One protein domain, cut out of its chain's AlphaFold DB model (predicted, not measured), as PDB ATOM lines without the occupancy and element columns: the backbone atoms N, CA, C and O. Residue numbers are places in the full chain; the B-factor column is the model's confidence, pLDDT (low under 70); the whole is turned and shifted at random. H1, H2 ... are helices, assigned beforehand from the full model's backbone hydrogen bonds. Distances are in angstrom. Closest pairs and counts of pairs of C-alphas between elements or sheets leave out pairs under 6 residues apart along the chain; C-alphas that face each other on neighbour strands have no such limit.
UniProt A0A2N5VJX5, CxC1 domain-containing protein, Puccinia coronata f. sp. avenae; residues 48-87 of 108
ATOM      1  N   GLN A  48      16.299 -17.381 -33.886       69.75
ATOM      2  CA  GLN A  48      15.509 -16.184 -33.605       69.75
ATOM      3  C   GLN A  48      14.231 -16.159 -34.444       69.75
ATOM      4  O   GLN A  48      13.143 -15.928 -33.921       69.75
ATOM      5  N   LYS A  49      14.332 -16.460 -35.743       74.12
ATOM      6  CA  LYS A  49      13.172 -16.519 -36.640       74.12
ATOM      7  C   LYS A  49      12.229 -17.661 -36.256       74.12
ATOM      8  O   LYS A  49      11.014 -17.466 -36.239       74.12
ATOM      9  N   CYS A  50      12.770 -18.835 -35.930       73.44
ATOM     10  CA  CYS A  50      11.981 -19.982 -35.471       73.44
ATOM     11  C   CYS A  50      11.287 -19.702 -34.131       73.44
ATOM     12  O   CYS A  50      10.090 -19.949 -34.004       73.44
ATOM     13  N   PHE A  51      12.007 -19.132 -33.169       75.00
ATOM     14  CA  PHE A  51      11.490 -18.788 -31.853       75.00
ATOM     15  C   PHE A  51      10.406 -17.716 -31.942       75.00
ATOM     16  O   PHE A  51       9.319 -17.905 -31.410       75.00
ATOM     17  N   SER A  52      10.631 -16.643 -32.703       75.06
ATOM     18  CA  SER A  52       9.610 -15.614 -32.940       75.06
ATOM     19  C   SER A  52       8.337 -16.200 -33.555       75.06
ATOM     20  O   SER A  52       7.237 -15.889 -33.104       75.06
ATOM     21  N   LYS A  53       8.460 -17.108 -34.535       78.94
ATOM     22  CA  LYS A  53       7.304 -17.830 -35.095       78.94
ATOM     23  C   LYS A  53       6.600 -18.695 -34.048       78.94
ATOM     24  O   LYS A  53       5.373 -18.691 -34.002       78.94
ATOM     25  N   ALA A  54       7.351 -19.401 -33.203       80.56
ATOM     26  CA  ALA A  54       6.796 -20.216 -32.126       80.56
ATOM     27  C   ALA A  54       6.047 -19.361 -31.091       80.56
ATOM     28  O   ALA A  54       4.931 -19.706 -30.715       80.56
ATOM     29  N   VAL A  55       6.593 -18.205 -30.703       79.31
ATOM     30  CA  VAL A  55       5.933 -17.244 -29.804       79.31
ATOM     31  C   VAL A  55       4.642 -16.702 -30.424       79.31
ATOM     32  O   VAL A  55       3.619 -16.629 -29.743       79.31
ATOM     33  N   LEU A  56       4.651 -16.349 -31.714       82.31
ATOM     34  CA  LEU A  56       3.444 -15.902 -32.420       82.31
ATOM     35  C   LEU A  56       2.377 -17.003 -32.478       82.31
ATOM     36  O   LEU A  56       1.205 -16.737 -32.207       82.31
ATOM     37  N   LEU A  57       2.778 -18.241 -32.783       85.88
ATOM     38  CA  LEU A  57       1.879 -19.394 -32.785       85.88
ATOM     39  C   LEU A  57       1.295 -19.641 -31.390       85.88
ATOM     40  O   LEU A  57       0.086 -19.807 -31.256       85.88
ATOM     41  N   TYR A  58       2.132 -19.600 -30.356       83.00
ATOM     42  CA  TYR A  58       1.713 -19.760 -28.968       83.00
ATOM     43  C   TYR A  58       0.697 -18.688 -28.553       83.00
ATOM     44  O   TYR A  58      -0.359 -19.009 -28.015       83.00
ATOM     45  N   ARG A  59       0.939 -17.415 -28.895       83.69
ATOM     46  CA  ARG A  59      -0.031 -16.325 -28.676       83.69
ATOM     47  C   ARG A  59      -1.355 -16.569 -29.406       83.69
ATOM     48  O   ARG A  59      -2.413 -16.329 -28.831       83.69
ATOM     49  N   LYS A  60      -1.312 -17.077 -30.643       90.06
ATOM     50  CA  LYS A  60      -2.514 -17.427 -31.419       90.06
ATOM     51  C   LYS A  60      -3.302 -18.565 -30.764       90.06
ATOM     52  O   LYS A  60      -4.528 -18.499 -30.707       90.06
ATOM     53  N   LEU A  61      -2.610 -19.583 -30.254       91.81
ATOM     54  CA  LEU A  61      -3.216 -20.695 -29.520       91.81
ATOM     55  C   LEU A  61      -3.852 -20.232 -28.206       91.81
ATOM     56  O   LEU A  61      -4.982 -20.617 -27.917       91.81
ATOM     57  N   LEU A  62      -3.185 -19.354 -27.453       86.75
ATOM     58  CA  LEU A  62      -3.762 -18.737 -26.255       86.75
ATOM     59  C   LEU A  62      -5.028 -17.932 -26.578       86.75
ATOM     60  O   LEU A  62      -6.007 -18.023 -25.842       86.75
ATOM     61  N   GLY A  63      -5.033 -17.185 -27.687       87.88
ATOM     62  CA  GLY A  63      -6.224 -16.486 -28.180       87.88
ATOM     63  C   GLY A  63      -7.382 -17.448 -28.446       87.88
ATOM     64  O   GLY A  63      -8.437 -17.314 -27.838       87.88
ATOM     65  N   LYS A  64      -7.141 -18.494 -29.247       90.69
ATOM     66  CA  LYS A  64      -8.147 -19.532 -29.536       90.69
ATOM     67  C   LYS A  64      -8.657 -20.233 -28.279       90.69
ATOM     68  O   LYS A  64      -9.843 -20.510 -28.174       90.69
ATOM     69  N   THR A  65      -7.771 -20.507 -27.325       89.94
ATOM     70  CA  THR A  65      -8.144 -21.128 -26.047       89.94
ATOM     71  C   THR A  65      -9.106 -20.229 -25.277       89.94
ATOM     72  O   THR A  65     -10.135 -20.699 -24.799       89.94
ATOM     73  N   ARG A  66      -8.823 -18.922 -25.210       85.12
ATOM     74  CA  ARG A  66      -9.739 -17.945 -24.609       85.12
ATOM     75  C   ARG A  66     -11.070 -17.893 -25.348       85.12
ATOM     76  O   ARG A  66     -12.099 -17.887 -24.691       85.12
ATOM     77  N   ASP A  67     -11.068 -17.897 -26.678       88.06
ATOM     78  CA  ASP A  67     -12.302 -17.855 -27.474       88.06
ATOM     79  C   ASP A  67     -13.201 -19.068 -27.208       88.06
ATOM     80  O   ASP A  67     -14.413 -18.912 -27.047       88.06
ATOM     81  N   VAL A  68     -12.607 -20.260 -27.093       91.69
ATOM     82  CA  VAL A  68     -13.326 -21.482 -26.709       91.69
ATOM     83  C   VAL A  68     -13.919 -21.323 -25.313       91.69
ATOM     84  O   VAL A  68     -15.126 -21.462 -25.158       91.69
ATOM     85  N   VAL A  69     -13.116 -20.931 -24.317       86.75
ATOM     86  CA  VAL A  69     -13.589 -20.704 -22.938       86.75
ATOM     87  C   VAL A  69     -14.726 -19.679 -22.898       86.75
ATOM     88  O   VAL A  69     -15.747 -19.907 -22.257       86.75
ATOM     89  N   HIS A  70     -14.586 -18.565 -23.617       85.25
ATOM     90  CA  HIS A  70     -15.600 -17.518 -23.678       85.25
ATOM     91  C   HIS A  70     -16.907 -17.984 -24.318       85.25
ATOM     92  O   HIS A  70     -17.972 -17.583 -23.855       85.25
ATOM     93  N   THR A  71     -16.822 -18.811 -25.361       87.06
ATOM     94  CA  THR A  71     -17.993 -19.374 -26.045       87.06
ATOM     95  C   THR A  71     -18.686 -20.415 -25.171       87.06
ATOM     96  O   THR A  71     -19.894 -20.336 -24.980       87.06
ATOM     97  N   THR A  72     -17.930 -21.346 -24.582       89.19
ATOM     98  CA  THR A  72     -18.469 -22.412 -23.723       89.19
ATOM     99  C   THR A  72     -19.130 -21.864 -22.460       89.19
ATOM    100  O   THR A  72     -20.159 -22.376 -22.041       89.19
ATOM    101  N   LEU A  73     -18.567 -20.810 -21.865       84.31
ATOM    102  CA  LEU A  73     -19.117 -20.173 -20.665       84.31
ATOM    103  C   LEU A  73     -20.210 -19.131 -20.968       84.31
ATOM    104  O   LEU A  73     -20.726 -18.519 -20.037       84.31
ATOM    105  N   GLY A  74     -20.540 -18.879 -22.244       84.69
ATOM    106  CA  GLY A  74     -21.573 -17.908 -22.624       84.69
ATOM    107  C   GLY A  74     -21.296 -16.481 -22.131       84.69
ATOM    108  O   GLY A  74     -22.220 -15.748 -21.783       84.69
ATOM    109  N   LEU A  75     -20.022 -16.085 -22.048       81.56
ATOM    110  CA  LEU A  75     -19.623 -14.835 -21.397       81.56
ATOM    111  C   LEU A  75     -20.101 -13.607 -22.180       81.56
ATOM    112  O   LEU A  75     -19.850 -13.479 -23.381       81.56
ATOM    113  N   ASN A  76     -20.741 -12.670 -21.482       82.19
ATOM    114  CA  ASN A  76     -21.122 -11.368 -22.031       82.19
ATOM    115  C   ASN A  76     -19.891 -10.454 -22.236       82.19
ATOM    116  O   ASN A  76     -18.794 -10.710 -21.737       82.19
ATOM    117  N   ASN A  77     -20.044  -9.363 -22.987       81.19
ATOM    118  CA  ASN A  77     -18.908  -8.498 -23.334       81.19
ATOM    119  C   ASN A  77     -18.224  -7.863 -22.107       81.19
ATOM    120  O   ASN A  77     -17.003  -7.708 -22.112       81.19
ATOM    121  N   SER A  78     -18.974  -7.556 -21.045       78.25
ATOM    122  CA  SER A  78     -18.436  -6.997 -19.799       78.25
ATOM    123  C   SER A  78     -17.574  -8.001 -19.034       78.25
ATOM    124  O   SER A  78     -16.487  -7.647 -18.582       78.25
ATOM    125  N   THR A  79     -17.980  -9.271 -18.958       75.62
ATOM    126  CA  THR A  79     -17.157 -10.324 -18.346       75.62
ATOM    127  C   THR A  79     -15.910 -10.597 -19.189       75.62
ATOM    128  O   THR A  79     -14.805 -10.629 -18.645       75.62
ATOM    129  N   LYS A  80     -16.010 -10.676 -20.526       80.19
ATOM    130  CA  LYS A  80     -14.817 -10.779 -21.397       80.19
ATOM    131  C   LYS A  80     -13.820  -9.641 -21.156       80.19
ATOM    132  O   LYS A  80     -12.610  -9.873 -21.169       80.19
ATOM    133  N   LEU A  81     -14.321  -8.425 -20.937       80.56
ATOM    134  CA  LEU A  81     -13.503  -7.259 -20.616       80.56
ATOM    135  C   LEU A  81     -12.862  -7.400 -19.227       80.56
ATOM    136  O   LEU A  81     -11.647  -7.260 -19.102       80.56
ATOM    137  N   ALA A  82     -13.642  -7.774 -18.209       78.31
ATOM    138  CA  ALA A  82     -13.138  -8.020 -16.860       78.31
ATOM    139  C   ALA A  82     -12.029  -9.086 -16.853       78.31
ATOM    140  O   ALA A  82     -10.969  -8.847 -16.295       78.31
ATOM    141  N   SER A  83     -12.188 -10.196 -17.580       75.50
ATOM    142  CA  SER A  83     -11.158 -11.242 -17.705       75.50
ATOM    143  C   SER A  83      -9.817 -10.718 -18.246       75.50
ATOM    144  O   SER A  83      -8.760 -11.234 -17.884       75.50
ATOM    145  N   LYS A  84      -9.840  -9.685 -19.101       77.12
ATOM    146  CA  LYS A  84      -8.631  -9.085 -19.685       77.12
ATOM    147  C   LYS A  84      -7.991  -8.024 -18.791       77.12
ATOM    148  O   LYS A  84      -6.766  -7.970 -18.737       77.12
ATOM    149  N   PHE A  85      -8.797  -7.182 -18.142       80.88
ATOM    150  CA  PHE A  85      -8.317  -6.007 -17.402       80.88
ATOM    151  C   PHE A  85      -8.227  -6.225 -15.888       80.88
ATOM    152  O   PHE A  85      -7.316  -5.712 -15.250       80.88
ATOM    153  N   CYS A  86      -9.140  -7.008 -15.314       75.81
ATOM    154  CA  CYS A  86      -9.164  -7.366 -13.899       75.81
ATOM    155  C   CYS A  86      -9.563  -8.845 -13.731       75.81
ATOM    156  O   CYS A  86     -10.714  -9.148 -13.406       75.81
ATOM    157  N   PRO A  87      -8.623  -9.792 -13.916       70.25
ATOM    158  CA  PRO A  87      -8.898 -11.215 -13.712       70.25
ATOM    159  C   PRO A  87      -9.437 -11.523 -12.305       70.25
ATOM    160  O   PRO A  87     -10.278 -12.401 -12.148       70.25
TER     161      PRO A  87
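This is residues 48 to 87 of the 108 residues of the protein "CxC1 domain-containing protein" of Puccinia coronata f. sp. avenae (UniProt A0A2N5VJX5). A long single helix, H1, makes the length of this hook-shaped model, and after a tight turn the short helix H2 folds back near its far end. Residues 48 to 65, in H1, stick out free. The 40 printed residues, all helix in class, hold H1 then H2 and no named strand. The whole is elongated, 38 by 20 by 12 A, and only just loose, close to extended, with a radius of gyration of the C-alphas of 13.1 A.

Start with H1, residues 48 to 72, and go on through a tight link of 4 residues to H2, residues 77 to 85. The two helices are close but not clearly touching; look at His 70 and Lys 80, whose C-alphas are the closest, 7.2 A apart. They run opposite ways at a steep tilt of 38 degrees. In H1 and H2 every O i to N i+4 pair is within hydrogen-bond range.

Find C-alpha 48 at (15.509, -16.184, -33.605); from there H1 runs 35.9 A to C-alpha 72 at (-18.469, -22.412, -23.723). H2 runs 12.4 A and ends at C-alpha 85, (-8.317, -6.007, -17.402).

The C-alphas farthest apart, of Gln 48 and Asn 76, are 38.7 A apart. The printed part has no cut, and residue 48 has pLDDT under 70.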